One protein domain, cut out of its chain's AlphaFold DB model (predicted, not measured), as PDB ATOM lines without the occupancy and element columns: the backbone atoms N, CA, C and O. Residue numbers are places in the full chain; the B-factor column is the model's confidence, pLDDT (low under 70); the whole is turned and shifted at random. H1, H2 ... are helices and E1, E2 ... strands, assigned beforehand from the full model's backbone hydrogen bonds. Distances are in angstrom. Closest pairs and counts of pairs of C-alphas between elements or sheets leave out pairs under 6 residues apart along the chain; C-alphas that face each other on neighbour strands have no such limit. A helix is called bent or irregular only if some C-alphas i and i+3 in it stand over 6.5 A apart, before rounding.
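Overview. This is residues 182 to 240, 595 to 643 and 669 to 760 of the 760 residues of an uncharacterized protein of Crocosphaera subtropica (strain ATCC 51142 / BH68) (UniProt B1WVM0). The domain is an elongated, somewhat flattened barrel of eleven antiparallel strands, not closed by strand pairing: the sheet curls round until its edge strands E2 and E3 come to the same side, where the short helix H1 packs between the first residue of E1, Asn 182, and the later part of E4 at Gln 234. The long link of residues 603 to 622 lies at one end of the long axis, and the last residues of E6 reach toward the other. The printed part has 200 residues, mostly strand, with E1, E2, H1 and then E3 to E11 along the chain; the sheet's order is E2 E1 E11 E10 E9 E8 E7 E6 E5 E4 E3. It is only just compact, close to loose, with a radius of gyration of the C-alphas of 19.5 A and spans of 65 by 36 by 23 A.

Along the chain. E1, residues 182 to 189, begins at C-alpha 182 (155.070, 163.770, 179.870). E2 is residues 192 to 199, and H1 is residues 200 to 206, 9.9 A long. E3, residues 207 to 219, spans 38.0 A, and E4, residues 222 to 236, 42.8 A. E5 is residues 595 to 602. E6, residues 623 to 643, spans 56.3 A and bends by 64 degrees at residue 631. E7 is residues 669 to 682, and E8 is residues 687 to 696. E9, residues 704 to 719, spans 44.7 A, and E10, residues 722 to 736, 41.0 A. E11, residues 744 to 759, spans 39.7 A, bends by 76 degrees at residue 751 and ends at C-alpha 759 (125.433, 174.068, 172.881).

Arrangement. The twisted sheet is a folded sheet, one sheet bent back into two leaves that face each other: E2 and E1 face E3 to E10, with E11 as the hinge. The hairpin E1 and E2 has N 187 and O 194 at 2.9 A, within hydrogen-bond range. E1 and E11 stand at 133 degrees, with N 186 and O 746 at 2.9 A. E7 to E11 form a meander, each strand the antiparallel neighbour of the one before; N 727 and O 753 of E10 and E11 are 2.8 A apart. E7 and E6 have N 629 and O 676 at 2.8 A. The hairpin E3 and E4 has N 213 and O 228 at 2.9 A. H1 is on the sheet at a height of 5.5 A, only just over none of the strands; its closest C-alphas to E4 are Thr 206 and Gln 234, 5.1 A apart. Every O i to N i+4 pair in H1 is within hydrogen-bond range. E2 and E3 are apart.

Size, cuts and confidence. The two C-alphas farthest apart are those of Asn 618 and Thr 643, 65.4 A. Residues 241 to 594 are not printed, a gap of 32.0 A between C-alphas 240 and 595; residues 644 to 668 are not printed, a gap of 24.5 A between C-alphas 643 and 669. The link from E5 to E6 is long, and its residues 604 to 605 pair antiparallel with residues 625 to 626 of E6. The mean pLDDT of the printed part is 86.4; 21 residues are under 70, among them 189 to 194, 236 to 240 and 738 to 742.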
ATOM      1  N   ASN A 182     154.210 164.901 180.134       71.94
ATOM      2  CA  ASN A 182     155.070 163.770 179.870       71.94
ATOM      3  C   ASN A 182     154.266 162.679 179.154       71.94
ATOM      4  O   ASN A 182     153.096 162.468 179.483       71.94
ATOM      5  N   THR A 183     154.897 162.005 178.199       74.06
ATOM      6  CA  THR A 183     154.341 160.824 177.527       74.06
ATOM      7  C   THR A 183     155.408 159.746 177.507       74.06
ATOM      8  O   THR A 183     156.513 159.987 177.026       74.06
ATOM      9  N   TYR A 184     155.107 158.565 178.026       80.06
ATOM     10  CA  TYR A 184     156.040 157.443 178.003       80.06
ATOM     11  C   TYR A 184     155.312 156.159 177.652       80.06
ATOM     12  O   TYR A 184     154.116 156.011 177.905       80.06
ATOM     13  N   GLY A 185     156.043 155.234 177.054       72.44
ATOM     14  CA  GLY A 185     155.451 154.020 176.540       72.44
ATOM     15  C   GLY A 185     156.481 153.051 176.004       72.44
ATOM     16  O   GLY A 185     157.670 153.367 175.886       72.44
ATOM     17  N   THR A 186     156.003 151.859 175.681       75.00
ATOM     18  CA  THR A 186     156.797 150.810 175.051       75.00
ATOM     19  C   THR A 186     156.018 150.237 173.886       75.00
ATOM     20  O   THR A 186     154.852 149.861 174.019       75.00
ATOM     21  N   VAL A 187     156.682 150.154 172.739       71.69
ATOM     22  CA  VAL A 187     156.143 149.518 171.544       71.69
ATOM     23  C   VAL A 187     157.034 148.348 171.187       71.69
ATOM     24  O   VAL A 187     158.235 148.524 170.990       71.69
ATOM     25  N   SER A 188     156.439 147.166 171.075       71.69
ATOM     26  CA  SER A 188     157.130 145.975 170.590       71.69
ATOM     27  C   SER A 188     156.468 145.483 169.322       71.69
ATOM     28  O   SER A 188     155.239 145.403 169.246       71.69
ATOM     29  N   ALA A 189     157.269 145.139 168.321       63.88
ATOM     30  CA  ALA A 189     156.757 144.563 167.096       63.88
ATOM     31  C   ALA A 189     157.816 143.714 166.372       63.88
ATOM     32  O   ALA A 189     158.918 144.179 166.094       63.88
ATOM     33  N   ARG A 190     157.467 142.455 166.048       63.16
ATOM     34  CA  ARG A 190     158.377 141.456 165.439       63.16
ATOM     35  C   ARG A 190     159.725 141.310 166.171       63.16
ATOM     36  O   ARG A 190     160.768 141.258 165.529       63.16
ATOM     37  N   GLY A 191     159.689 141.257 167.502       57.12
ATOM     38  CA  GLY A 191     160.880 141.068 168.344       57.12
ATOM     39  C   GLY A 191     161.699 142.338 168.599       57.12
ATOM     40  O   GLY A 191     162.548 142.337 169.481       57.12
ATOM     41  N   GLU A 192     161.418 143.441 167.901       58.28
ATOM     42  CA  GLU A 192     162.032 144.739 168.189       58.28
ATOM     43  C   GLU A 192     161.187 145.478 169.228       58.28
ATOM     44  O   GLU A 192     159.975 145.619 169.052       58.28
ATOM     45  N   THR A 193     161.818 145.960 170.299       64.19
ATOM     46  CA  THR A 193     161.156 146.738 171.355       64.19
ATOM     47  C   THR A 193     161.802 148.109 171.478       64.19
ATOM     48  O   THR A 193     163.012 148.223 171.667       64.19
ATOM     49  N   VAL A 194     160.983 149.155 171.395       65.38
ATOM     50  CA  VAL A 194     161.398 150.548 171.569       65.38
ATOM     51  C   VAL A 194     160.585 151.153 172.704       65.38
ATOM     52  O   VAL A 194     159.365 151.289 172.610       65.38
ATOM     53  N   SER A 195     161.271 151.543 173.775       70.56
ATOM     54  CA  SER A 195     160.695 152.376 174.827       70.56
ATOM     55  C   SER A 195     161.002 153.840 174.542       70.56
ATOM     56  O   SER A 195     162.119 154.184 174.149       70.56
ATOM     57  N   TYR A 196     160.020 154.709 174.750       68.31
ATOM     58  CA  TYR A 196     160.163 156.145 174.551       68.31
ATOM     59  C   TYR A 196     159.695 156.915 175.783       68.31
ATOM     60  O   TYR A 196     158.818 156.484 176.531       68.31
ATOM     61  N   HIS A 197     160.298 158.081 175.979       77.81
ATOM     62  CA  HIS A 197     159.921 159.046 176.997       77.81
ATOM     63  C   HIS A 197     160.045 160.436 176.377       77.81
ATOM     64  O   HIS A 197     161.147 160.869 176.049       77.81
ATOM     65  N   LEU A 198     158.917 161.113 176.201       74.38
ATOM     66  CA  LEU A 198     158.811 162.407 175.544       74.38
ATOM     67  C   LEU A 198     158.393 163.463 176.561       74.38
ATOM     68  O   LEU A 198     157.287 163.425 177.107       74.38
ATOM     69  N   SER A 199     159.265 164.445 176.777       79.19
ATOM     70  CA  SER A 199     158.869 165.693 177.428       79.19
ATOM     71  C   SER A 199     157.913 166.495 176.533       79.19
ATOM     72  O   SER A 199     157.864 166.288 175.322       79.19
ATOM     73  N   LEU A 200     157.181 167.464 177.100       78.94
ATOM     74  CA  LEU A 200     156.289 168.343 176.324       78.94
ATOM     75  C   LEU A 200     156.977 168.985 175.100       78.94
ATOM     76  O   LEU A 200     156.354 169.102 174.050       78.94
ATOM     77  N   GLY A 201     158.238 169.415 175.229       77.25
ATOM     78  CA  GLY A 201     158.980 170.021 174.118       77.25
ATOM     79  C   GLY A 201     159.213 169.030 172.979       77.25
ATOM     80  O   GLY A 201     158.844 169.304 171.843       77.25
ATOM     81  N   GLU A 202     159.725 167.845 173.308       81.62
ATOM     82  CA  GLU A 202     159.988 166.779 172.333       81.62
ATOM     83  C   GLU A 202     158.696 166.252 171.698       81.62
ATOM     84  O   GLU A 202     158.664 165.966 170.504       81.62
ATOM     85  N   LEU A 203     157.607 166.161 172.467       82.25
ATOM     86  CA  LEU A 203     156.299 165.783 171.940       82.25
ATOM     87  C   LEU A 203     155.811 166.795 170.897       82.25
ATOM     88  O   LEU A 203     155.339 166.397 169.841       82.25
ATOM     89  N   LEU A 204     155.923 168.099 171.169       84.88
ATOM     90  CA  LEU A 204     155.506 169.134 170.217       84.88
ATOM     91  C   LEU A 204     156.400 169.185 168.972       84.88
ATOM     92  O   LEU A 204     155.890 169.473 167.893       84.88
ATOM     93  N   ASP A 205     157.692 168.881 169.111       86.56
ATOM     94  CA  ASP A 205     158.633 168.811 167.986       86.56
ATOM     95  C   ASP A 205     158.381 167.583 167.092       86.56
ATOM     96  O   ASP A 205     158.558 167.651 165.876       86.56
ATOM     97  N   THR A 206     157.942 166.469 167.685       86.19
ATOM     98  CA  THR A 206     157.623 165.214 166.977       86.19
ATOM     99  C   THR A 206     156.178 165.156 166.472       86.19
ATOM    100  O   THR A 206     155.858 164.334 165.611       86.19
ATOM    101  N   LEU A 207     155.286 166.025 166.964       87.75
ATOM    102  CA  LEU A 207     153.868 166.043 166.605       87.75
ATOM    103  C   LEU A 207     153.645 166.512 165.165       87.75
ATOM    104  O   LEU A 207     153.761 167.692 164.837       87.75
ATOM    105  N   ARG A 208     153.207 165.589 164.309       93.56
ATOM    106  CA  ARG A 208     152.824 165.872 162.921       93.56
ATOM    107  C   ARG A 208     151.412 166.437 162.831       93.56
ATOM    108  O   ARG A 208     151.166 167.402 162.108       93.56
ATOM    109  N   ALA A 209     150.469 165.811 163.530       93.38
ATOM    110  CA  ALA A 209     149.075 166.233 163.553       93.38
ATOM    111  C   ALA A 209     148.358 165.713 164.798       93.38
ATOM    112  O   ALA A 209     148.607 164.599 165.254       93.38
ATOM    113  N   THR A 210     147.406 166.495 165.303       94.38
ATOM    114  CA  THR A 210     146.429 166.031 166.288       94.38
ATOM    115  C   THR A 210     145.065 166.638 166.005       94.38
ATOM    116  O   THR A 210     144.959 167.775 165.536       94.38
ATOM    117  N   ALA A 211     144.017 165.869 166.268       96.38
ATOM    118  CA  ALA A 211     142.650 166.345 166.222       96.38
ATOM    119  C   ALA A 211     141.830 165.599 167.266       96.38
ATOM    120  O   ALA A 211     141.900 164.377 167.362       96.38
ATOM    121  N   SER A 212     141.020 166.331 168.020       97.69
ATOM    122  CA  SER A 212     140.143 165.708 168.996       97.69
ATOM    123  C   SER A 212     138.858 166.484 169.216       97.69
ATOM    124  O   SER A 212     138.830 167.721 169.186       97.69
ATOM    125  N   GLY A 213     137.770 165.749 169.406       97.81
ATOM    126  CA  GLY A 213     136.456 166.336 169.559       97.81
ATOM    127  C   GLY A 213     135.407 165.343 170.021       97.81
ATOM    128  O   GLY A 213     135.405 164.180 169.633       97.81
ATOM    129  N   ARG A 214     134.468 165.853 170.813       98.12
ATOM    130  CA  ARG A 214     133.343 165.098 171.348       98.12
ATOM    131  C   ARG A 214     132.022 165.704 170.900       98.12
ATOM    132  O   ARG A 214     131.845 166.922 170.899       98.12
ATOM    133  N   PHE A 215     131.086 164.846 170.531       98.50
ATOM    134  CA  PHE A 215     129.722 165.191 170.181       98.50
ATOM    135  C   PHE A 215     128.751 164.454 171.100       98.50
ATOM    136  O   PHE A 215     128.841 163.238 171.267       98.50
ATOM    137  N   GLU A 216     127.805 165.182 171.682       97.25
ATOM    138  CA  GLU A 216     126.740 164.601 172.498       97.25
ATOM    139  C   GLU A 216     125.376 165.047 171.977       97.25
ATOM    140  O   GLU A 216     125.183 166.221 171.664       97.25
ATOM    141  N   GLY A 217     124.415 164.127 171.931       96.38
ATOM    142  CA  GLY A 217     123.012 164.442 171.680       96.38
ATOM    143  C   GLY A 217     122.146 163.915 172.812       96.38
ATOM    144  O   GLY A 217     122.156 162.715 173.076       96.38
ATOM    145  N   TRP A 218     121.389 164.800 173.454       94.81
ATOM    146  CA  TRP A 218     120.543 164.501 174.607       94.81
ATOM    147  C   TRP A 218     119.073 164.755 174.289       94.81
ATOM    148  O   TRP A 218     118.736 165.776 173.700       94.81
ATOM    149  N   ASN A 219     118.193 163.845 174.704       93.06
ATOM    150  CA  ASN A 219     116.744 164.017 174.679       93.06
ATOM    151  C   ASN A 219     116.175 163.603 176.040       93.06
ATOM    152  O   ASN A 219     116.181 162.417 176.398       93.06
ATOM    153  N   GLY A 220     115.732 164.595 176.817       89.31
ATOM    154  CA  GLY A 220     115.424 164.406 178.230       89.31
ATOM    155  C   GLY A 220     116.648 163.855 178.966       89.31
ATOM    156  O   GLY A 220     117.709 164.474 178.990       89.31
ATOM    157  N   ARG A 221     116.522 162.656 179.544       93.25
ATOM    158  CA  ARG A 221     117.614 161.990 180.277       93.25
ATOM    159  C   ARG A 221     118.491 161.072 179.437       93.25
ATOM    160  O   ARG A 221     119.513 160.624 179.942       93.25
ATOM    161  N   TRP A 222     118.108 160.745 178.210       94.88
ATOM    162  CA  TRP A 222     118.885 159.827 177.376       94.88
ATOM    163  C   TRP A 222     119.845 160.597 176.487       94.88
ATOM    164  O   TRP A 222     119.448 161.563 175.841       94.88
ATOM    165  N   GLY A 223     121.094 160.145 176.440       95.56
ATOM    166  CA  GLY A 223     122.138 160.728 175.614       95.56
ATOM    167  C   GLY A 223     122.866 159.682 174.781       95.56
ATOM    168  O   GLY A 223     123.030 158.538 175.209       95.56
ATOM    169  N   PHE A 224     123.333 160.086 173.606       97.81
ATOM    170  CA  PHE A 224     124.373 159.371 172.873       97.81
ATOM    171  C   PHE A 224     125.625 160.242 172.778       97.81
ATOM    172  O   PHE A 224     125.538 161.471 172.765       97.81
ATOM    173  N   ILE A 225     126.782 159.591 172.732       98.00
ATOM    174  CA  ILE A 225     128.101 160.219 172.741       98.00
ATOM    175  C   ILE A 225     128.916 159.626 171.596       98.00
ATOM    176  O   ILE A 225     128.946 158.405 171.421       98.00
ATOM    177  N   ILE A 226     129.571 160.506 170.846       98.44
ATOM    178  CA  ILE A 226     130.627 160.173 169.895       98.44
ATOM    179  C   ILE A 226     131.860 160.963 170.328       98.44
ATOM    180  O   ILE A 226     131.813 162.191 170.343       98.44
ATOM    181  N   ASP A 227     132.930 160.286 170.726       97.62
ATOM    182  CA  ASP A 227     134.195 160.911 171.140       97.62
ATOM    183  C   ASP A 227     135.303 160.463 170.185       97.62
ATOM    184  O   ASP A 227     135.287 159.322 169.728       97.62
ATOM    185  N   GLY A 228     136.221 161.351 169.826       96.88
ATOM    186  CA  GLY A 228     137.262 161.069 168.844       96.88
ATOM    187  C   GLY A 228     138.564 161.763 169.200       96.88
ATOM    188  O   GLY A 228     138.584 162.974 169.421       96.88
ATOM    189  N   TYR A 229     139.651 161.001 169.196       96.31
ATOM    190  CA  TYR A 229     141.014 161.469 169.403       96.31
ATOM    191  C   TYR A 229     141.924 160.885 168.327       96.31
ATOM    192  O   TYR A 229     141.865 159.695 168.038       96.31
ATOM    193  N   PHE A 230     142.760 161.728 167.736       96.25
ATOM    194  CA  PHE A 230     143.782 161.334 166.783       96.25
ATOM    195  C   PHE A 230     145.087 162.060 167.095       96.25
ATOM    196  O   PHE A 230     145.097 163.285 167.277       96.25
ATOM    197  N   ALA A 231     146.185 161.315 167.105       92.50
ATOM    198  CA  ALA A 231     147.534 161.834 167.238       92.50
ATOM    199  C   ALA A 231     148.479 161.106 166.284       92.50
ATOM    200  O   ALA A 231     148.351 159.912 166.030       92.50
ATOM    201  N   SER A 232     149.421 161.862 165.741       93.19
ATOM    202  CA  SER A 232     150.406 161.386 164.788       93.19
ATOM    203  C   SER A 232     151.749 162.015 165.117       93.19
ATOM    204  O   SER A 232     151.880 163.242 165.085       93.19
ATOM    205  N   LEU A 233     152.724 161.178 165.446       87.56
ATOM    206  CA  LEU A 233     154.076 161.541 165.845       87.56
ATOM    207  C   LEU A 233     155.086 160.950 164.856       87.56
ATOM    208  O   LEU A 233     154.890 159.851 164.338       87.56
ATOM    209  N   GLN A 234     156.182 161.658 164.615       86.56
ATOM    210  CA  GLN A 234     157.284 161.223 163.756       86.56
ATOM    211  C   GLN A 234     158.633 161.426 164.451       86.56
ATOM    212  O   GLN A 234     158.742 162.241 165.361       86.56
ATOM    213  N   ASP A 235     159.661 160.720 163.982       77.44
ATOM    214  CA  ASP A 235     161.051 160.899 164.419       77.44
ATOM    215  C   ASP A 235     161.272 160.750 165.941       77.44
ATOM    216  O   ASP A 235     162.166 161.367 166.525       77.44
ATOM    217  N   ILE A 236     160.480 159.900 166.604       67.31
ATOM    218  CA  ILE A 236     160.654 159.589 168.025       67.31
ATOM    219  C   ILE A 236     161.949 158.782 168.199       67.31
ATOM    220  O   ILE A 236     162.139 157.744 167.565       67.31
ATOM    221  N   GLY A 237     162.827 159.236 169.098       56.78
ATOM    222  CA  GLY A 237     163.955 158.441 169.588       56.78
ATOM    223  C   GLY A 237     165.172 158.367 168.664       56.78
ATOM    224  O   GLY A 237     165.596 157.265 168.336       56.78
ATOM    225  N   ASN A 238     165.806 159.509 168.359       46.44
ATOM    226  CA  ASN A 238     167.180 159.596 167.825       46.44
ATOM    227  C   ASN A 238     168.218 159.024 168.829       46.44
ATOM    228  O   ASN A 238     169.080 159.728 169.356       46.44
ATOM    229  N   LEU A 239     168.135 157.730 169.129       40.09
ATOM    230  CA  LEU A 239     169.072 157.007 169.979       40.09
ATOM    231  C   LEU A 239     170.271 156.610 169.122       40.09
ATOM    232  O   LEU A 239     170.331 155.504 168.594       40.09
ATOM    233  N   GLN A 240     171.219 157.534 168.950       31.72
ATOM    234  CA  GLN A 240     172.514 157.195 168.367       31.72
ATOM    235  C   GLN A 240     173.380 156.492 169.410       31.72
ATOM    236  O   GLN A 240     174.009 157.139 170.247       31.72
ATOM    237  N   ILE A 595     141.520 156.940 168.505       95.44
ATOM    238  CA  ILE A 595     140.594 156.412 169.510       95.44
ATOM    239  C   ILE A 595     139.215 156.997 169.225       95.44
ATOM    240  O   ILE A 595     139.063 158.217 169.158       95.44
ATOM    241  N   TYR A 596     138.211 156.137 169.056       97.06
ATOM    242  CA  TYR A 596     136.849 156.560 168.730       97.06
ATOM    243  C   TYR A 596     135.817 155.855 169.610       97.06
ATOM    244  O   TYR A 596     135.637 154.640 169.515       97.06
ATOM    245  N   ASP A 597     135.087 156.623 170.413       97.25
ATOM    246  CA  ASP A 597     134.075 156.111 171.334       97.25
ATOM    247  C   ASP A 597     132.673 156.301 170.775       97.25
ATOM    248  O   ASP A 597     132.293 157.391 170.350       97.25
ATOM    249  N   PHE A 598     131.863 155.252 170.873       97.75
ATOM    250  CA  PHE A 598     130.434 155.279 170.590       97.75
ATOM    251  C   PHE A 598     129.691 154.779 171.821       97.75
ATOM    252  O   PHE A 598     129.742 153.590 172.146       97.75
ATOM    253  N   ALA A 599     128.998 155.674 172.522       97.06
ATOM    254  CA  ALA A 599     128.395 155.343 173.807       97.06
ATOM    255  C   ALA A 599     126.972 155.873 173.981       97.06
ATOM    256  O   ALA A 599     126.549 156.856 173.373       97.06
ATOM    257  N   LEU A 600     126.237 155.205 174.864       97.81
ATOM    258  CA  LEU A 600     124.963 155.642 175.409       97.81
ATOM    259  C   LEU A 600     125.167 156.093 176.852       97.81
ATOM    260  O   LEU A 600     125.966 155.523 177.599       97.81
ATOM    261  N   SER A 601     124.408 157.104 177.253       96.12
ATOM    262  CA  SER A 601     124.426 157.628 178.608       96.12
ATOM    263  C   SER A 601     123.019 157.956 179.094       96.12
ATOM    264  O   SER A 601     122.104 158.200 178.304       96.12
ATOM    265  N   TYR A 602     122.840 157.927 180.410       95.19
ATOM    266  CA  TYR A 602     121.580 158.262 181.060       95.19
ATOM    267  C   TYR A 602     121.814 159.278 182.169       95.19
ATOM    268  O   TYR A 602     122.729 159.122 182.964       95.19
ATOM    269  N   HIS A 603     120.976 160.302 182.263       95.00
ATOM    270  CA  HIS A 603     121.153 161.398 183.204       95.00
ATOM    271  C   HIS A 603     120.412 161.154 184.524       95.00
ATOM    272  O   HIS A 603     119.176 161.171 184.586       95.00
ATOM    273  N   ILE A 604     121.166 160.972 185.609       95.12
ATOM    274  CA  ILE A 604     120.660 160.745 186.967       95.12
ATOM    275  C   ILE A 604     120.873 162.007 187.809       95.12
ATOM    276  O   ILE A 604     121.970 162.557 187.839       95.12
ATOM    277  N   GLY A 605     119.836 162.433 188.533       93.12
ATOM    278  CA  GLY A 605     119.868 163.641 189.363       93.12
ATOM    279  C   GLY A 605     119.349 164.876 188.629       93.12
ATOM    280  O   GLY A 605     118.456 164.764 187.772       93.12
ATOM    281  N   ASP A 606     119.894 166.032 189.001       90.75
ATOM    282  CA  ASP A 606     119.504 167.338 188.469       90.75
ATOM    283  C   ASP A 606     119.913 167.481 187.002       90.75
ATOM    284  O   ASP A 606     121.009 167.089 186.611       90.75
ATOM    285  N   LEU A 607     119.048 168.057 186.167       84.38
ATOM    286  CA  LEU A 607     119.385 168.292 184.762       84.38
ATOM    287  C   LEU A 607     120.325 169.508 184.648       84.38
ATOM    288  O   LEU A 607     119.964 170.588 185.133       84.38
ATOM    289  N   PRO A 608     121.510 169.367 184.022       76.94
ATOM    290  CA  PRO A 608     122.424 170.474 183.804       76.94
ATOM    291  C   PRO A 608     121.753 171.514 182.916       76.94
ATOM    292  O   PRO A 608     120.927 171.193 182.058       76.94
ATOM    293  N   SER A 609     122.107 172.777 183.122       75.56
ATOM    294  CA  SER A 609     121.673 173.840 182.222       75.56
ATOM    295  C   SER A 609     122.207 173.580 180.808       75.56
ATOM    296  O   SER A 609     123.393 173.305 180.634       75.56
ATOM    297  N   HIS A 610     121.325 173.657 179.809       80.44
ATOM    298  CA  HIS A 610     121.682 173.561 178.386       80.44
ATOM    299  C   HIS A 610     122.066 174.921 177.788       80.44
ATOM    300  O   HIS A 610     122.655 174.982 176.715       80.44
ATOM    301  N   GLU A 611     121.758 176.003 178.497       84.12
ATOM    302  CA  GLU A 611     122.094 177.378 178.145       84.12
ATOM    303  C   GLU A 611     122.352 178.184 179.422       84.12
ATOM    304  O   GLU A 611     121.782 177.883 180.480       84.12
ATOM    305  N   LEU A 612     123.211 179.203 179.338       87.38
ATOM    306  CA  LEU A 612     123.400 180.149 180.436       87.38
ATOM    307  C   LEU A 612     122.208 181.129 180.470       87.38
ATOM    308  O   LEU A 612     122.004 181.848 179.489       87.38
ATOM    309  N   PRO A 613     121.449 181.209 181.581       84.69
ATOM    310  CA  PRO A 613     120.327 182.136 181.701       84.69
ATOM    311  C   PRO A 613     120.761 183.605 181.563       84.69
ATOM    312  O   PRO A 613     121.790 184.006 182.104       84.69
ATOM    313  N   GLU A 614     119.946 184.442 180.909       84.19
ATOM    314  CA  GLU A 614     120.206 185.893 180.792       84.19
ATOM    315  C   GLU A 614     120.178 186.631 182.137       84.19
ATOM    316  O   GLU A 614     120.790 187.688 182.291       84.19
ATOM    317  N   GLN A 615     119.458 186.082 183.114       83.00
ATOM    318  CA  GLN A 615     119.382 186.594 184.478       83.00
ATOM    319  C   GLN A 615     119.734 185.478 185.465       83.00
ATOM    320  O   GLN A 615     119.403 184.327 185.178       83.00
ATOM    321  N   PRO A 616     120.346 185.797 186.624       81.62
ATOM    322  CA  PRO A 616     120.654 184.804 187.650       81.62
ATOM    323  C   PRO A 616     119.429 183.946 187.955       81.62
ATOM    324  O   PRO A 616     118.352 184.472 188.260       81.62
ATOM    325  N   SER A 617     119.573 182.632 187.828       81.12
ATOM    326  CA  SER A 617     118.459 181.728 188.034       81.12
ATOM    327  C   SER A 617     118.103 181.676 189.515       81.12
ATOM    328  O   SER A 617     118.955 181.746 190.399       81.12
ATOM    329  N   ASN A 618     116.815 181.514 189.808       82.88
ATOM    330  CA  ASN A 618     116.346 181.302 191.177       82.88
ATOM    331  C   ASN A 618     116.472 179.820 191.597       82.88
ATOM    332  O   ASN A 618     115.659 179.318 192.373       82.88
ATOM    333  N   ARG A 619     117.425 179.081 191.006       84.19
ATOM    334  CA  ARG A 619     117.667 177.670 191.324       84.19
ATOM    335  C   ARG A 619     118.452 177.571 192.629       84.19
ATOM    336  O   ARG A 619     119.356 178.360 192.891       84.19
ATOM    337  N   ASN A 620     118.132 176.561 193.431       87.56
ATOM    338  CA  ASN A 620     118.928 176.234 194.608       87.56
ATOM    339  C   ASN A 620     120.160 175.433 194.181       87.56
ATOM    340  O   ASN A 620     120.032 174.296 193.735       87.56
ATOM    341  N   PHE A 621     121.338 176.030 194.344       90.62
ATOM    342  CA  PHE A 621     122.628 175.366 194.164       90.62
ATOM    343  C   PHE A 621     123.102 174.717 195.481       90.62
ATOM    344  O   PHE A 621     122.772 175.224 196.558       90.62
ATOM    345  N   PRO A 622     123.896 173.631 195.431       93.31
ATOM    346  CA  PRO A 622     124.454 173.004 194.232       93.31
ATOM    347  C   PRO A 622     123.476 172.052 193.525       93.31
ATOM    348  O   PRO A 622     122.715 171.353 194.189       93.31
ATOM    349  N   LEU A 623     123.550 171.982 192.192       92.62
ATOM    350  CA  LEU A 623     122.888 170.933 191.406       92.62
ATOM    351  C   LEU A 623     123.862 169.773 191.210       92.62
ATOM    352  O   LEU A 623     125.012 169.996 190.824       92.62
ATOM    353  N   ILE A 624     123.415 168.549 191.471       94.81
ATOM    354  CA  ILE A 624     124.276 167.361 191.459       94.81
ATOM    355  C   ILE A 624     123.721 166.332 190.485       94.81
ATOM    356  O   ILE A 624     122.533 165.995 190.507       94.81
ATOM    357  N   TRP A 625     124.605 165.790 189.653       95.06
ATOM    358  CA  TRP A 625     124.222 164.786 188.675       95.06
ATOM    359  C   TRP A 625     125.308 163.761 188.387       95.06
ATOM    360  O   TRP A 625     126.501 163.983 188.591       95.06
ATOM    361  N   PHE A 626     124.855 162.616 187.885       96.88
ATOM    362  CA  PHE A 626     125.694 161.519 187.439       96.88
ATOM    363  C   PHE A 626     125.181 160.957 186.111       96.88
ATOM    364  O   PHE A 626     123.981 160.761 185.919       96.88
ATOM    365  N   GLN A 627     126.108 160.684 185.205       96.94
ATOM    366  CA  GLN A 627     125.876 160.180 183.859       96.94
ATOM    367  C   GLN A 627     126.691 158.895 183.676       96.94
ATOM    368  O   GLN A 627     127.862 158.989 183.309       96.94
ATOM    369  N   PRO A 628     126.153 157.690 183.952       96.94
ATOM    370  CA  PRO A 628     126.792 156.445 183.531       96.94
ATOM    371  C   PRO A 628     126.978 156.416 182.012       96.94
ATOM    372  O   PRO A 628     126.116 156.890 181.271       96.94
ATOM    373  N   ILE A 629     128.083 155.839 181.553       97.06
ATOM    374  CA  ILE A 629     128.452 155.705 180.142       97.06
ATOM    375  C   ILE A 629     128.674 154.221 179.857       97.06
ATOM    376  O   ILE A 629     129.392 153.538 180.588       97.06
ATOM    377  N   VAL A 630     128.049 153.716 178.798       97.31
ATOM    378  CA  VAL A 630     128.271 152.362 178.283       97.31
ATOM    379  C   VAL A 630     128.360 152.415 176.769       97.31
ATOM    380  O   VAL A 630     127.527 153.047 176.121       97.31
ATOM    381  N   GLY A 631     129.359 151.765 176.193       95.06
ATOM    382  CA  GLY A 631     129.604 151.880 174.764       95.06
ATOM    383  C   GLY A 631     130.633 150.903 174.234       95.06
ATOM    384  O   GLY A 631     130.900 149.859 174.831       95.06
ATOM    385  N   VAL A 632     131.199 151.278 173.097       95.31
ATOM    386  CA  VAL A 632     132.329 150.615 172.455       95.31
ATOM    387  C   VAL A 632     133.370 151.665 172.077       95.31
ATOM    388  O   VAL A 632     133.000 152.762 171.661       95.31
ATOM    389  N   ARG A 633     134.648 151.319 172.213       95.06
ATOM    390  CA  ARG A 633     135.799 152.101 171.760       95.06
ATOM    391  C   ARG A 633     136.468 151.371 170.599       95.06
ATOM    392  O   ARG A 633     136.605 150.150 170.631       95.06
ATOM    393  N   LEU A 634     136.811 152.105 169.548       93.88
ATOM    394  CA  LEU A 634     137.602 151.642 168.412       93.88
ATOM    395  C   LEU A 634     138.998 152.240 168.555       93.88
ATOM    396  O   LEU A 634     139.134 153.461 168.507       93.88
ATOM    397  N   ASN A 635     140.005 151.384 168.700       91.38
ATOM    398  CA  ASN A 635     141.409 151.777 168.680       91.38
ATOM    399  C   ASN A 635     141.999 151.450 167.312       91.38
ATOM    400  O   ASN A 635     141.798 150.348 166.799       91.38
ATOM    401  N   ASP A 636     142.710 152.405 166.731       92.06
ATOM    402  CA  ASP A 636     143.465 152.272 165.494       92.06
ATOM    403  C   ASP A 636     144.896 152.725 165.760       92.06
ATOM    404  O   ASP A 636     145.123 153.885 166.083       92.06
ATOM    405  N   ILE A 637     145.854 151.805 165.689       88.31
ATOM    406  CA  ILE A 637     147.255 152.092 165.995       88.31
ATOM    407  C   ILE A 637     148.115 151.655 164.824       88.31
ATOM    408  O   ILE A 637     147.997 150.519 164.371       88.31
ATOM    409  N   SER A 638     149.002 152.529 164.367       88.00
ATOM    410  CA  SER A 638     150.018 152.227 163.366       88.00
ATOM    411  C   SER A 638     151.391 152.663 163.852       88.00
ATOM    412  O   SER A 638     151.564 153.746 164.406       88.00
ATOM    413  N   VAL A 639     152.374 151.796 163.651       80.38
ATOM    414  CA  VAL A 639     153.750 151.964 164.102       80.38
ATOM    415  C   VAL A 639     154.670 151.681 162.932       80.38
ATOM    416  O   VAL A 639     154.564 150.639 162.281       80.38
ATOM    417  N   GLU A 640     155.617 152.581 162.719       80.75
ATOM    418  CA  GLU A 640     156.704 152.411 161.772       80.75
ATOM    419  C   GLU A 640     158.044 152.633 162.484       80.75
ATOM    420  O   GLU A 640     158.247 153.649 163.141       80.75
ATOM    421  N   ILE A 641     158.948 151.661 162.378       68.69
ATOM    422  CA  ILE A 641     160.286 151.692 162.973       68.69
ATOM    423  C   ILE A 641     161.307 151.615 161.845       68.69
ATOM    424  O   ILE A 641     161.409 150.602 161.150       68.69
ATOM    425  N   ASP A 642     162.103 152.667 161.718       68.25
ATOM    426  CA  ASP A 642     163.211 152.760 160.782       68.25
ATOM    427  C   ASP A 642     164.528 152.681 161.552       68.25
ATOM    428  O   ASP A 642     164.848 153.527 162.381       68.25
ATOM    429  N   THR A 643     165.325 151.650 161.286       59.34
ATOM    430  CA  THR A 643     166.654 151.473 161.886       59.34
ATOM    431  C   THR A 643     167.730 151.643 160.825       59.34
ATOM    432  O   THR A 643     167.644 151.087 159.729       59.34
ATOM    433  N   THR A 669     143.754 147.628 164.104       84.69
ATOM    434  CA  THR A 669     142.473 148.227 164.480       84.69
ATOM    435  C   THR A 669     141.644 147.206 165.255       84.69
ATOM    436  O   THR A 669     141.515 146.059 164.813       84.69
ATOM    437  N   TRP A 670     141.064 147.586 166.393       86.62
ATOM    438  CA  TRP A 670     140.182 146.708 167.166       86.62
ATOM    439  C   TRP A 670     139.066 147.467 167.879       86.62
ATOM    440  O   TRP A 670     139.142 148.673 168.090       86.62
ATOM    441  N   PHE A 671     138.012 146.728 168.231       88.00
ATOM    442  CA  PHE A 671     136.904 147.222 169.039       88.00
ATOM    443  C   PHE A 671     136.965 146.621 170.432       88.00
ATOM    444  O   PHE A 671     137.187 145.419 170.583       88.00
ATOM    445  N   GLU A 672     136.640 147.433 171.420       88.38
ATOM    446  CA  GLU A 672     136.570 147.030 172.811       88.38
ATOM    447  C   GLU A 672     135.320 147.606 173.493       88.38
ATOM    448  O   GLU A 672     134.869 148.703 173.157       88.38
ATOM    449  N   PRO A 673     134.692 146.882 174.434       89.81
ATOM    450  CA  PRO A 673     133.583 147.437 175.199       89.81
ATOM    451  C   PRO A 673     134.084 148.505 176.170       89.81
ATOM    452  O   PRO A 673     135.158 148.364 176.742       89.81
ATOM    453  N   LEU A 674     133.266 149.535 176.390       91.50
ATOM    454  CA  LEU A 674     133.574 150.719 177.190       91.50
ATOM    455  C   LEU A 674     132.556 150.878 178.324       91.50
ATOM    456  O   LEU A 674     131.342 150.804 178.099       91.50
ATOM    457  N   LEU A 675     133.044 151.145 179.534       94.44
ATOM    458  CA  LEU A 675     132.232 151.475 180.704       94.44
ATOM    459  C   LEU A 675     132.824 152.676 181.430       94.44
ATOM    460  O   LEU A 675     134.018 152.721 181.695       94.44
ATOM    461  N   GLY A 676     131.979 153.620 181.826       93.88
ATOM    462  CA  GLY A 676     132.437 154.801 182.541       93.88
ATOM    463  C   GLY A 676     131.317 155.601 183.174       93.88
ATOM    464  O   GLY A 676     130.175 155.152 183.304       93.88
ATOM    465  N   GLY A 677     131.643 156.825 183.559       95.62
ATOM    466  CA  GLY A 677     130.668 157.784 184.029       95.62
ATOM    467  C   GLY A 677     131.221 159.195 184.157       95.62
ATOM    468  O   GLY A 677     132.428 159.410 184.260       95.62
ATOM    469  N   LYS A 678     130.309 160.167 184.175       97.00
ATOM    470  CA  LYS A 678     130.597 161.572 184.453       97.00
ATOM    471  C   LYS A 678     129.770 162.045 185.641       97.00
ATOM    472  O   LYS A 678     128.556 161.879 185.669       97.00
ATOM    473  N   PHE A 679     130.428 162.631 186.624       97.25
ATOM    474  CA  PHE A 679     129.826 163.251 187.793       97.25
ATOM    475  C   PHE A 679     130.005 164.765 187.706       97.25
ATOM    476  O   PHE A 679     131.071 165.230 187.302       97.25
ATOM    477  N   GLY A 680     128.983 165.527 188.087       95.75
ATOM    478  CA  GLY A 680     129.032 166.984 188.065       95.75
ATOM    479  C   GLY A 680     128.353 167.629 189.265       95.75
ATOM    480  O   GLY A 680     127.318 167.161 189.741       95.75
ATOM    481  N   ILE A 681     128.950 168.726 189.733       95.50
ATOM    482  CA  ILE A 681     128.431 169.607 190.778       95.50
ATOM    483  C   ILE A 681     128.411 171.029 190.217       95.50
ATOM    484  O   ILE A 681     129.450 171.679 190.089       95.50
ATOM    485  N   GLN A 682     127.223 171.526 189.895       95.44
ATOM    486  CA  GLN A 682     127.030 172.908 189.478       95.44
ATOM    487  C   GLN A 682     126.819 173.774 190.718       95.44
ATOM    488  O   GLN A 682     125.864 173.570 191.462       95.44
ATOM    489  N   ILE A 683     127.724 174.720 190.960       95.06
ATOM    490  CA  ILE A 683     127.719 175.563 192.171       95.06
ATOM    491  C   ILE A 683     127.071 176.933 191.942       95.06
ATOM    492  O   ILE A 683     126.733 177.628 192.898       95.06
ATOM    493  N   SER A 684     126.914 177.321 190.681       92.62
ATOM    494  CA  SER A 684     126.247 178.538 190.228       92.62
ATOM    495  C   SER A 684     125.801 178.358 188.777       92.62
ATOM    496  O   SER A 684     126.192 177.390 188.124       92.62
ATOM    497  N   ASP A 685     125.018 179.294 188.236       90.50
ATOM    498  CA  ASP A 685     124.641 179.259 186.816       90.50
ATOM    499  C   ASP A 685     125.853 179.079 185.878       90.50
ATOM    500  O   ASP A 685     125.810 178.170 185.049       90.50
ATOM    501  N   PRO A 686     126.958 179.846 186.022       92.31
ATOM    502  CA  PRO A 686     128.086 179.744 185.103       92.31
ATOM    503  C   PRO A 686     129.150 178.695 185.442       92.31
ATOM    504  O   PRO A 686     130.013 178.486 184.594       92.31
ATOM    505  N   ILE A 687     129.162 178.075 186.630       95.12
ATOM    506  CA  ILE A 687     130.295 177.233 187.069       95.12
ATOM    507  C   ILE A 687     129.841 175.826 187.463       95.12
ATOM    508  O   ILE A 687     129.040 175.649 188.385       95.12
ATOM    509  N   THR A 688     130.436 174.819 186.817       96.19
ATOM    510  CA  THR A 688     130.258 173.396 187.150       96.19
ATOM    511  C   THR A 688     131.599 172.712 187.348       96.19
ATOM    512  O   THR A 688     132.430 172.742 186.454       96.19
ATOM    513  N   PHE A 689     131.799 172.044 188.481       97.06
ATOM    514  CA  PHE A 689     132.903 171.099 188.651       97.06
ATOM    515  C   PHE A 689     132.488 169.726 188.148       97.06
ATOM    516  O   PHE A 689     131.351 169.310 188.375       97.06
ATOM    517  N   TRP A 690     133.396 169.006 187.502       95.56
ATOM    518  CA  TRP A 690     133.096 167.687 186.966       95.56
ATOM    519  C   TRP A 690     134.277 166.723 187.075       95.56
ATOM    520  O   TRP A 690     135.439 167.123 187.119       95.56
ATOM    521  N   LEU A 691     133.943 165.436 187.109       97.44
ATOM    522  CA  LEU A 691     134.852 164.294 187.090       97.44
ATOM    523  C   LEU A 691     134.305 163.290 186.071       97.44
ATOM    524  O   LEU A 691     133.142 162.904 186.161       97.44
ATOM    525  N   ARG A 692     135.112 162.869 185.103       96.19
ATOM    526  CA  ARG A 692     134.785 161.857 184.093       96.19
ATOM    527  C   ARG A 692     135.819 160.746 184.173       96.19
ATOM    528  O   ARG A 692     137.006 161.038 184.223       96.19
ATOM    529  N   GLY A 693     135.383 159.497 184.150       94.44
ATOM    530  CA  GLY A 693     136.296 158.373 184.008       94.44
ATOM    531  C   GLY A 693     135.653 157.215 183.270       94.44
ATOM    532  O   GLY A 693     134.444 157.002 183.381       94.44
ATOM    533  N   ASP A 694     136.460 156.486 182.518       94.12
ATOM    534  CA  ASP A 694     136.040 155.334 181.730       94.12
ATOM    535  C   ASP A 694     137.169 154.309 181.605       94.12
ATOM    536  O   ASP A 694     138.338 154.636 181.788       94.12
ATOM    537  N   ALA A 695     136.790 153.059 181.352       92.44
ATOM    538  CA  ALA A 695     137.685 151.939 181.112       92.44
ATOM    539  C   ALA A 695     137.134 151.052 179.987       92.44
ATOM    540  O   ALA A 695     135.913 150.858 179.885       92.44
ATOM    541  N   SER A 696     138.023 150.491 179.171       89.00
ATOM    542  CA  SER A 696     137.680 149.599 178.062       89.00
ATOM    543  C   SER A 696     138.654 148.425 177.904       89.00
ATOM    544  O   SER A 696     139.625 148.300 178.650       89.00
ATOM    545  N   GLY A 697     138.308 147.495 177.012       85.38
ATOM    546  CA  GLY A 697     139.112 146.316 176.663       85.38
ATOM    547  C   GLY A 697     138.696 145.088 177.455       85.38
ATOM    548  O   GLY A 697     138.064 144.164 176.936       85.38
ATOM    549  N   PHE A 698     138.953 145.121 178.764       84.56
ATOM    550  CA  PHE A 698     138.663 144.038 179.712       84.56
ATOM    551  C   PHE A 698     139.188 142.655 179.257       84.56
ATOM    552  O   PHE A 698     138.585 141.631 179.599       84.56
ATOM    553  N   GLY A 699     140.287 142.622 178.489       76.75
ATOM    554  CA  GLY A 699     140.905 141.395 177.972       76.75
ATOM    555  C   GLY A 699     140.118 140.713 176.846       76.75
ATOM    556  O   GLY A 699     140.104 139.484 176.769       76.75
ATOM    557  N   LEU A 700     139.372 141.468 176.030       74.69
ATOM    558  CA  LEU A 700     138.482 140.900 175.008       74.69
ATOM    559  C   LEU A 700     139.034 140.989 173.581       74.69
ATOM    560  O   LEU A 700     138.612 140.188 172.743       74.69
ATOM    561  N   ALA A 701     139.964 141.907 173.299       70.94
ATOM    562  CA  ALA A 701     140.588 142.057 171.983       70.94
ATOM    563  C   ALA A 701     142.062 141.600 171.911       70.94
ATOM    564  O   ALA A 701     142.646 141.608 170.820       70.94
ATOM    565  N   GLY A 702     142.658 141.182 173.031       71.12
ATOM    566  CA  GLY A 702     144.054 140.739 173.161       71.12
ATOM    567  C   GLY A 702     144.273 139.893 174.422       71.12
ATOM    568  O   GLY A 702     143.322 139.642 175.161       71.12
ATOM    569  N   GLU A 703     145.510 139.444 174.660       75.25
ATOM    570  CA  GLU A 703     145.891 138.810 175.940       75.25
ATOM    571  C   GLU A 703     145.808 139.813 177.086       75.25
ATOM    572  O   GLU A 703     145.185 139.547 178.115       75.25
ATOM    573  N   THR A 704     146.388 140.987 176.844       69.75
ATOM    574  CA  THR A 704     146.207 142.188 177.649       69.75
ATOM    575  C   THR A 704     145.527 143.217 176.763       69.75
ATOM    576  O   THR A 704     145.952 143.452 175.636       69.75
ATOM    577  N   ASP A 705     144.417 143.761 177.241       80.94
ATOM    578  CA  ASP A 705     143.602 144.738 176.523       80.94
ATOM    579  C   ASP A 705     142.857 145.537 177.586       80.94
ATOM    580  O   ASP A 705     141.787 145.131 178.057       80.94
ATOM    581  N   ILE A 706     143.509 146.590 178.072       79.69
ATOM    582  CA  ILE A 706     142.938 147.519 179.039       79.69
ATOM    583  C   ILE A 706     143.361 148.942 178.690       79.69
ATOM    584  O   ILE A 706     144.539 149.229 178.506       79.69
ATOM    585  N   SER A 707     142.391 149.845 178.621       88.06
ATOM    586  CA  SER A 707     142.656 151.280 178.583       88.06
ATOM    587  C   SER A 707     141.737 152.003 179.551       88.06
ATOM    588  O   SER A 707     140.611 151.557 179.804       88.06
ATOM    589  N   TRP A 708     142.215 153.093 180.143       90.31
ATOM    590  CA  TRP A 708     141.422 153.899 181.063       90.31
ATOM    591  C   TRP A 708     141.705 155.389 180.901       90.31
ATOM    592  O   TRP A 708     142.819 155.806 180.597       90.31
ATOM    593  N   ASN A 709     140.670 156.195 181.132       91.88
ATOM    594  CA  ASN A 709     140.754 157.650 181.153       91.88
ATOM    595  C   ASN A 709     140.223 158.182 182.480       91.88
ATOM    596  O   ASN A 709     139.200 157.717 182.992       91.88
ATOM    597  N   LEU A 710     140.867 159.223 182.999       94.06
ATOM    598  CA  LEU A 710     140.380 160.008 184.126       94.06
ATOM    599  C   LEU A 710     140.578 161.496 183.847       94.06
ATOM    600  O   LEU A 710     141.693 161.968 183.646       94.06
ATOM    601  N   LEU A 711     139.486 162.253 183.867       93.25
ATOM    602  CA  LEU A 711     139.488 163.694 183.678       93.25
ATOM    603  C   LEU A 711     138.733 164.369 184.814       93.25
ATOM    604  O   LEU A 711     137.646 163.938 185.187       93.25
ATOM    605  N   PHE A 712     139.246 165.485 185.308       96.06
ATOM    606  CA  PHE A 712     138.486 166.361 186.195       96.06
ATOM    607  C   PHE A 712     138.766 167.818 185.884       96.06
ATOM    608  O   PHE A 712     139.848 168.171 185.414       96.06
ATOM    609  N   GLY A 713     137.793 168.675 186.161       94.25
ATOM    610  CA  GLY A 713     137.917 170.077 185.819       94.25
ATOM    611  C   GLY A 713     136.711 170.915 186.196       94.25
ATOM    612  O   GLY A 713     135.870 170.526 187.013       94.25
ATOM    613  N   LEU A 714     136.665 172.093 185.586       96.69
ATOM    614  CA  LEU A 714     135.573 173.042 185.690       96.69
ATOM    615  C   LEU A 714     135.078 173.433 184.299       96.69
ATOM    616  O   LEU A 714     135.870 173.636 183.381       96.69
ATOM    617  N   ASP A 715     133.767 173.585 184.183       96.12
ATOM    618  CA  ASP A 715     133.087 174.214 183.062       96.12
ATOM    619  C   ASP A 715     132.700 175.630 183.468       96.12
ATOM    620  O   ASP A 715     132.030 175.832 184.486       96.12
ATOM    621  N   TRP A 716     133.110 176.601 182.659       96.31
ATOM    622  CA  TRP A 716     132.805 178.012 182.827       96.31
ATOM    623  C   TRP A 716     132.034 178.543 181.618       96.31
ATOM    624  O   TRP A 716     132.561 178.633 180.508       96.31
ATOM    625  N   TRP A 717     130.775 178.919 181.824       95.31
ATOM    626  CA  TRP A 717     129.962 179.569 180.799       95.31
ATOM    627  C   TRP A 717     130.428 181.005 180.550       95.31
ATOM    628  O   TRP A 717     130.408 181.843 181.453       95.31
ATOM    629  N   ILE A 718     130.813 181.287 179.304       95.00
ATOM    630  CA  ILE A 718     131.246 182.617 178.845       95.00
ATOM    631  C   ILE A 718     130.182 183.308 177.982       95.00
ATOM    632  O   ILE A 718     130.219 184.523 177.794       95.00
ATOM    633  N   HIS A 719     129.232 182.535 177.451       93.50
ATOM    634  CA  HIS A 719     128.117 183.008 176.638       93.50
ATOM    635  C   HIS A 719     126.889 182.110 176.839       93.50
ATOM    636  O   HIS A 719     127.017 181.033 177.413       93.50
ATOM    637  N   GLN A 720     125.717 182.508 176.326       91.81
ATOM    638  CA  GLN A 720     124.471 181.727 176.440       91.81
ATOM    639  C   GLN A 720     124.615 180.283 175.929       91.81
ATOM    640  O   GLN A 720     124.036 179.371 176.504       91.81
ATOM    641  N   GLN A 721     125.432 180.072 174.895       94.56
ATOM    642  CA  GLN A 721     125.594 178.792 174.190       94.56
ATOM    643  C   GLN A 721     127.047 178.290 174.171       94.56
ATOM    644  O   GLN A 721     127.362 177.337 173.462       94.56
ATOM    645  N   ILE A 722     127.955 178.949 174.903       96.19
ATOM    646  CA  ILE A 722     129.387 178.621 174.884       96.19
ATOM    647  C   ILE A 722     129.914 178.516 176.311       96.19
ATOM    648  O   ILE A 722     129.849 179.478 177.085       96.19
ATOM    649  N   SER A 723     130.507 177.367 176.625       96.31
ATOM    650  CA  SER A 723     131.249 177.144 177.863       96.31
ATOM    651  C   SER A 723     132.674 176.689 177.575       96.31
ATOM    652  O   SER A 723     132.909 175.893 176.671       96.31
ATOM    653  N   LEU A 724     133.628 177.178 178.356       97.62
ATOM    654  CA  LEU A 724     135.015 176.732 178.327       97.62
ATOM    655  C   LEU A 724     135.236 175.690 179.417       97.62
ATOM    656  O   LEU A 724     134.748 175.861 180.530       97.62
ATOM    657  N   GLN A 725     135.988 174.638 179.110       96.25
ATOM    658  CA  GLN A 725     136.390 173.630 180.081       96.25
ATOM    659  C   GLN A 725     137.887 173.729 180.331       96.25
ATOM    660  O   GLN A 725     138.673 173.814 179.384       96.25
ATOM    661  N   LEU A 726     138.268 173.691 181.603       97.00
ATOM    662  CA  LEU A 726     139.654 173.630 182.052       97.00
ATOM    663  C   LEU A 726     139.778 172.467 183.029       97.00
ATOM    664  O   LEU A 726     139.019 172.389 183.996       97.00
ATOM    665  N   GLY A 727     140.724 171.571 182.791       94.81
ATOM    666  CA  GLY A 727     140.877 170.375 183.601       94.81
ATOM    667  C   GLY A 727     142.254 169.745 183.499       94.81
ATOM    668  O   GLY A 727     143.203 170.341 182.989       94.81
ATOM    669  N   TYR A 728     142.340 168.521 183.994       93.12
ATOM    670  CA  TYR A 728     143.518 167.678 183.907       93.12
ATOM    671  C   TYR A 728     143.091 166.275 183.476       93.12
ATOM    672  O   TYR A 728     142.058 165.781 183.934       93.12
ATOM    673  N   HIS A 729     143.861 165.668 182.580       91.94
ATOM    674  CA  HIS A 729     143.595 164.374 181.961       91.94
ATOM    675  C   HIS A 729     144.711 163.390 182.317       91.94
ATOM    676  O   HIS A 729     145.883 163.753 182.255       91.94
ATOM    677  N   PHE A 730     144.337 162.167 182.682       89.75
ATOM    678  CA  PHE A 730     145.197 160.994 182.791       89.75
ATOM    679  C   PHE A 730     144.654 159.921 181.855       89.75
ATOM    680  O   PHE A 730     143.450 159.650 181.887       89.75
ATOM    681  N   TYR A 731     145.530 159.325 181.059       88.62
ATOM    682  CA  TYR A 731     145.199 158.235 180.158       88.62
ATOM    683  C   TYR A 731     146.318 157.206 180.146       88.62
ATOM    684  O   TYR A 731     147.501 157.555 180.183       88.62
ATOM    685  N   GLU A 732     145.916 155.946 180.079       88.12
ATOM    686  CA  GLU A 732     146.806 154.809 179.936       88.12
ATOM    687  C   GLU A 732     146.135 153.741 179.075       88.12
ATOM    688  O   GLU A 732     144.921 153.512 179.159       88.12
ATOM    689  N   ILE A 733     146.946 153.072 178.266       86.19
ATOM    690  CA  ILE A 733     146.570 151.905 177.477       86.19
ATOM    691  C   ILE A 733     147.691 150.872 177.553       86.19
ATOM    692  O   ILE A 733     148.854 151.205 177.346       86.19
ATOM    693  N   ASP A 734     147.325 149.621 177.827       88.06
ATOM    694  CA  ASP A 734     148.198 148.448 177.738       88.06
ATOM    695  C   ASP A 734     147.520 147.395 176.858       88.06
ATOM    696  O   ASP A 734     146.446 146.860 177.173       88.06
ATOM    697  N   TYR A 735     148.150 147.127 175.719       84.62
ATOM    698  CA  TYR A 735     147.684 146.196 174.711       84.62
ATOM    699  C   TYR A 735     148.774 145.188 174.337       84.62
ATOM    700  O   TYR A 735     149.874 145.559 173.925       84.62
ATOM    701  N   LYS A 736     148.449 143.892 174.398       83.56
ATOM    702  CA  LYS A 736     149.333 142.780 174.028       83.56
ATOM    703  C   LYS A 736     148.575 141.710 173.239       83.56
ATOM    704  O   LYS A 736     147.459 141.319 173.586       83.56
ATOM    705  N   THR A 737     149.210 141.193 172.189       75.06
ATOM    706  CA  THR A 737     148.737 140.009 171.444       75.06
ATOM    707  C   THR A 737     149.509 138.752 171.909       75.06
ATOM    708  O   THR A 737     150.617 138.894 172.419       75.06
ATOM    709  N   GLY A 738     148.925 137.549 171.774       55.28
ATOM    710  CA  GLY A 738     149.403 136.297 172.396       55.28
ATOM    711  C   GLY A 738     150.172 135.221 171.614       55.28
ATOM    712  O   GLY A 738     150.030 134.049 171.928       55.28
ATOM    713  N   ASN A 739     150.953 135.551 170.595       53.47
ATOM    714  CA  ASN A 739     151.832 134.661 169.835       53.47
ATOM    715  C   ASN A 739     153.235 135.287 169.668       53.47
ATOM    716  O   ASN A 739     153.376 136.500 169.584       53.47
ATOM    717  N   ASP A 740     154.256 134.443 169.498       42.16
ATOM    718  CA  ASP A 740     155.720 134.691 169.548       42.16
ATOM    719  C   ASP A 740     156.342 135.787 168.631       42.16
ATOM    720  O   ASP A 740     157.553 135.843 168.459       42.16
ATOM    721  N   ASN A 741     155.559 136.666 167.999       51.69
ATOM    722  CA  ASN A 741     156.029 137.780 167.152       51.69
ATOM    723  C   ASN A 741     155.315 139.112 167.457       51.69
ATOM    724  O   ASN A 741     155.196 139.985 166.582       51.69
ATOM    725  N   ASP A 742     154.752 139.237 168.656       68.25
ATOM    726  CA  ASP A 742     153.563 140.054 168.818       68.25
ATOM    727  C   ASP A 742     153.730 141.543 169.053       68.25
ATOM    728  O   ASP A 742     154.731 142.060 169.538       68.25
ATOM    729  N   PHE A 743     152.670 142.227 168.627       75.50
ATOM    730  CA  PHE A 743     152.468 143.648 168.811       75.50
ATOM    731  C   PHE A 743     152.112 143.915 170.278       75.50
ATOM    732  O   PHE A 743     151.046 143.479 170.737       75.50
ATOM    733  N   ARG A 744     153.000 144.623 170.983       82.19
ATOM    734  CA  ARG A 744     152.750 145.230 172.297       82.19
ATOM    735  C   ARG A 744     152.693 146.740 172.124       82.19
ATOM    736  O   ARG A 744     153.547 147.315 171.451       82.19
ATOM    737  N   PHE A 745     151.706 147.360 172.745       83.00
ATOM    738  CA  PHE A 745     151.567 148.800 172.786       83.00
ATOM    739  C   PHE A 745     151.170 149.225 174.194       83.00
ATOM    740  O   PHE A 745     150.086 148.888 174.662       83.00
ATOM    741  N   GLU A 746     152.063 149.954 174.848       86.00
ATOM    742  CA  GLU A 746     151.834 150.564 176.149       86.00
ATOM    743  C   GLU A 746     152.086 152.063 176.039       86.00
ATOM    744  O   GLU A 746     153.142 152.474 175.556       86.00
ATOM    745  N   GLU A 747     151.144 152.876 176.501       84.00
ATOM    746  CA  GLU A 747     151.268 154.331 176.519       84.00
ATOM    747  C   GLU A 747     150.621 154.897 177.775       84.00
ATOM    748  O   GLU A 747     149.517 154.514 178.156       84.00
ATOM    749  N   ASN A 748     151.308 155.856 178.383       85.38
ATOM    750  CA  ASN A 748     150.830 156.653 179.495       85.38
ATOM    751  C   ASN A 748     150.990 158.134 179.157       85.38
ATOM    752  O   ASN A 748     152.081 158.580 178.785       85.38
ATOM    753  N   LEU A 749     149.926 158.913 179.357       85.06
ATOM    754  CA  LEU A 749     149.968 160.367 179.228       85.06
ATOM    755  C   LEU A 749     149.175 161.047 180.335       85.06
ATOM    756  O   LEU A 749     148.133 160.575 180.798       85.06
ATOM    757  N   ASN A 750     149.650 162.221 180.736       87.12
ATOM    758  CA  ASN A 750     148.899 163.090 181.620       87.12
ATOM    759  C   ASN A 750     149.177 164.573 181.359       87.12
ATOM    760  O   ASN A 750     150.272 164.973 180.956       87.12
ATOM    761  N   GLY A 751     148.182 165.423 181.591       85.88
ATOM    762  CA  GLY A 751     148.390 166.857 181.446       85.88
ATOM    763  C   GLY A 751     147.131 167.713 181.438       85.88
ATOM    764  O   GLY A 751     146.014 167.202 181.562       85.88
ATOM    765  N   PRO A 752     147.299 169.042 181.309       93.94
ATOM    766  CA  PRO A 752     146.189 169.973 181.215       93.94
ATOM    767  C   PRO A 752     145.245 169.631 180.062       93.94
ATOM    768  O   PRO A 752     145.668 169.298 178.955       93.94
ATOM    769  N   PHE A 753     143.955 169.761 180.333       94.81
ATOM    770  CA  PHE A 753     142.869 169.578 179.384       94.81
ATOM    771  C   PHE A 753     142.148 170.905 179.183       94.81
ATOM    772  O   PHE A 753     141.783 171.575 180.152       94.81
ATOM    773  N   VAL A 754     141.916 171.268 177.925       97.12
ATOM    774  CA  VAL A 754     141.156 172.462 177.556       97.12
ATOM    775  C   VAL A 754     140.116 172.115 176.501       97.12
ATOM    776  O   VAL A 754     140.376 171.329 175.592       97.12
ATOM    777  N   SER A 755     138.928 172.708 176.599       97.81
ATOM    778  CA  SER A 755     137.872 172.526 175.600       97.81
ATOM    779  C   SER A 755     136.995 173.766 175.476       97.81
ATOM    780  O   SER A 755     136.809 174.515 176.434       97.81
ATOM    781  N   ALA A 756     136.420 173.959 174.292       97.50
ATOM    782  CA  ALA A 756     135.285 174.845 174.086       97.50
ATOM    783  C   ALA A 756     134.061 173.990 173.758       97.50
ATOM    784  O   ALA A 756     134.090 173.192 172.830       97.50
ATOM    785  N   THR A 757     132.983 174.153 174.517       97.19
ATOM    786  CA  THR A 757     131.710 173.467 174.293       97.19
ATOM    787  C   THR A 757     130.708 174.433 173.687       97.19
ATOM    788  O   THR A 757     130.412 175.472 174.279       97.19
ATOM    789  N   PHE A 758     130.163 174.056 172.537       97.12
ATOM    790  CA  PHE A 758     129.073 174.748 171.859       97.12
ATOM    791  C   PHE A 758     127.780 173.971 172.085       97.12
ATOM    792  O   PHE A 758     127.743 172.769 171.817       97.12
ATOM    793  N   HIS A 759     126.745 174.647 172.579       95.06
ATOM    794  CA  HIS A 759     125.433 174.068 172.881       95.06
ATOM    795  C   HIS A 759     124.402 174.527 171.840       95.06
ATOM    796  O   HIS A 759     124.388 175.708 171.479       95.06
ATOM    797  N   PHE A 760     123.556 173.607 171.362       90.38
ATOM    798  CA  PHE A 760     122.548 173.838 170.314       90.38
ATOM    799  C   PHE A 760     121.184 173.244 170.662       90.38
ATOM    800  O   PHE A 760     121.152 172.160 171.299       90.38
TER     801      PHE A 760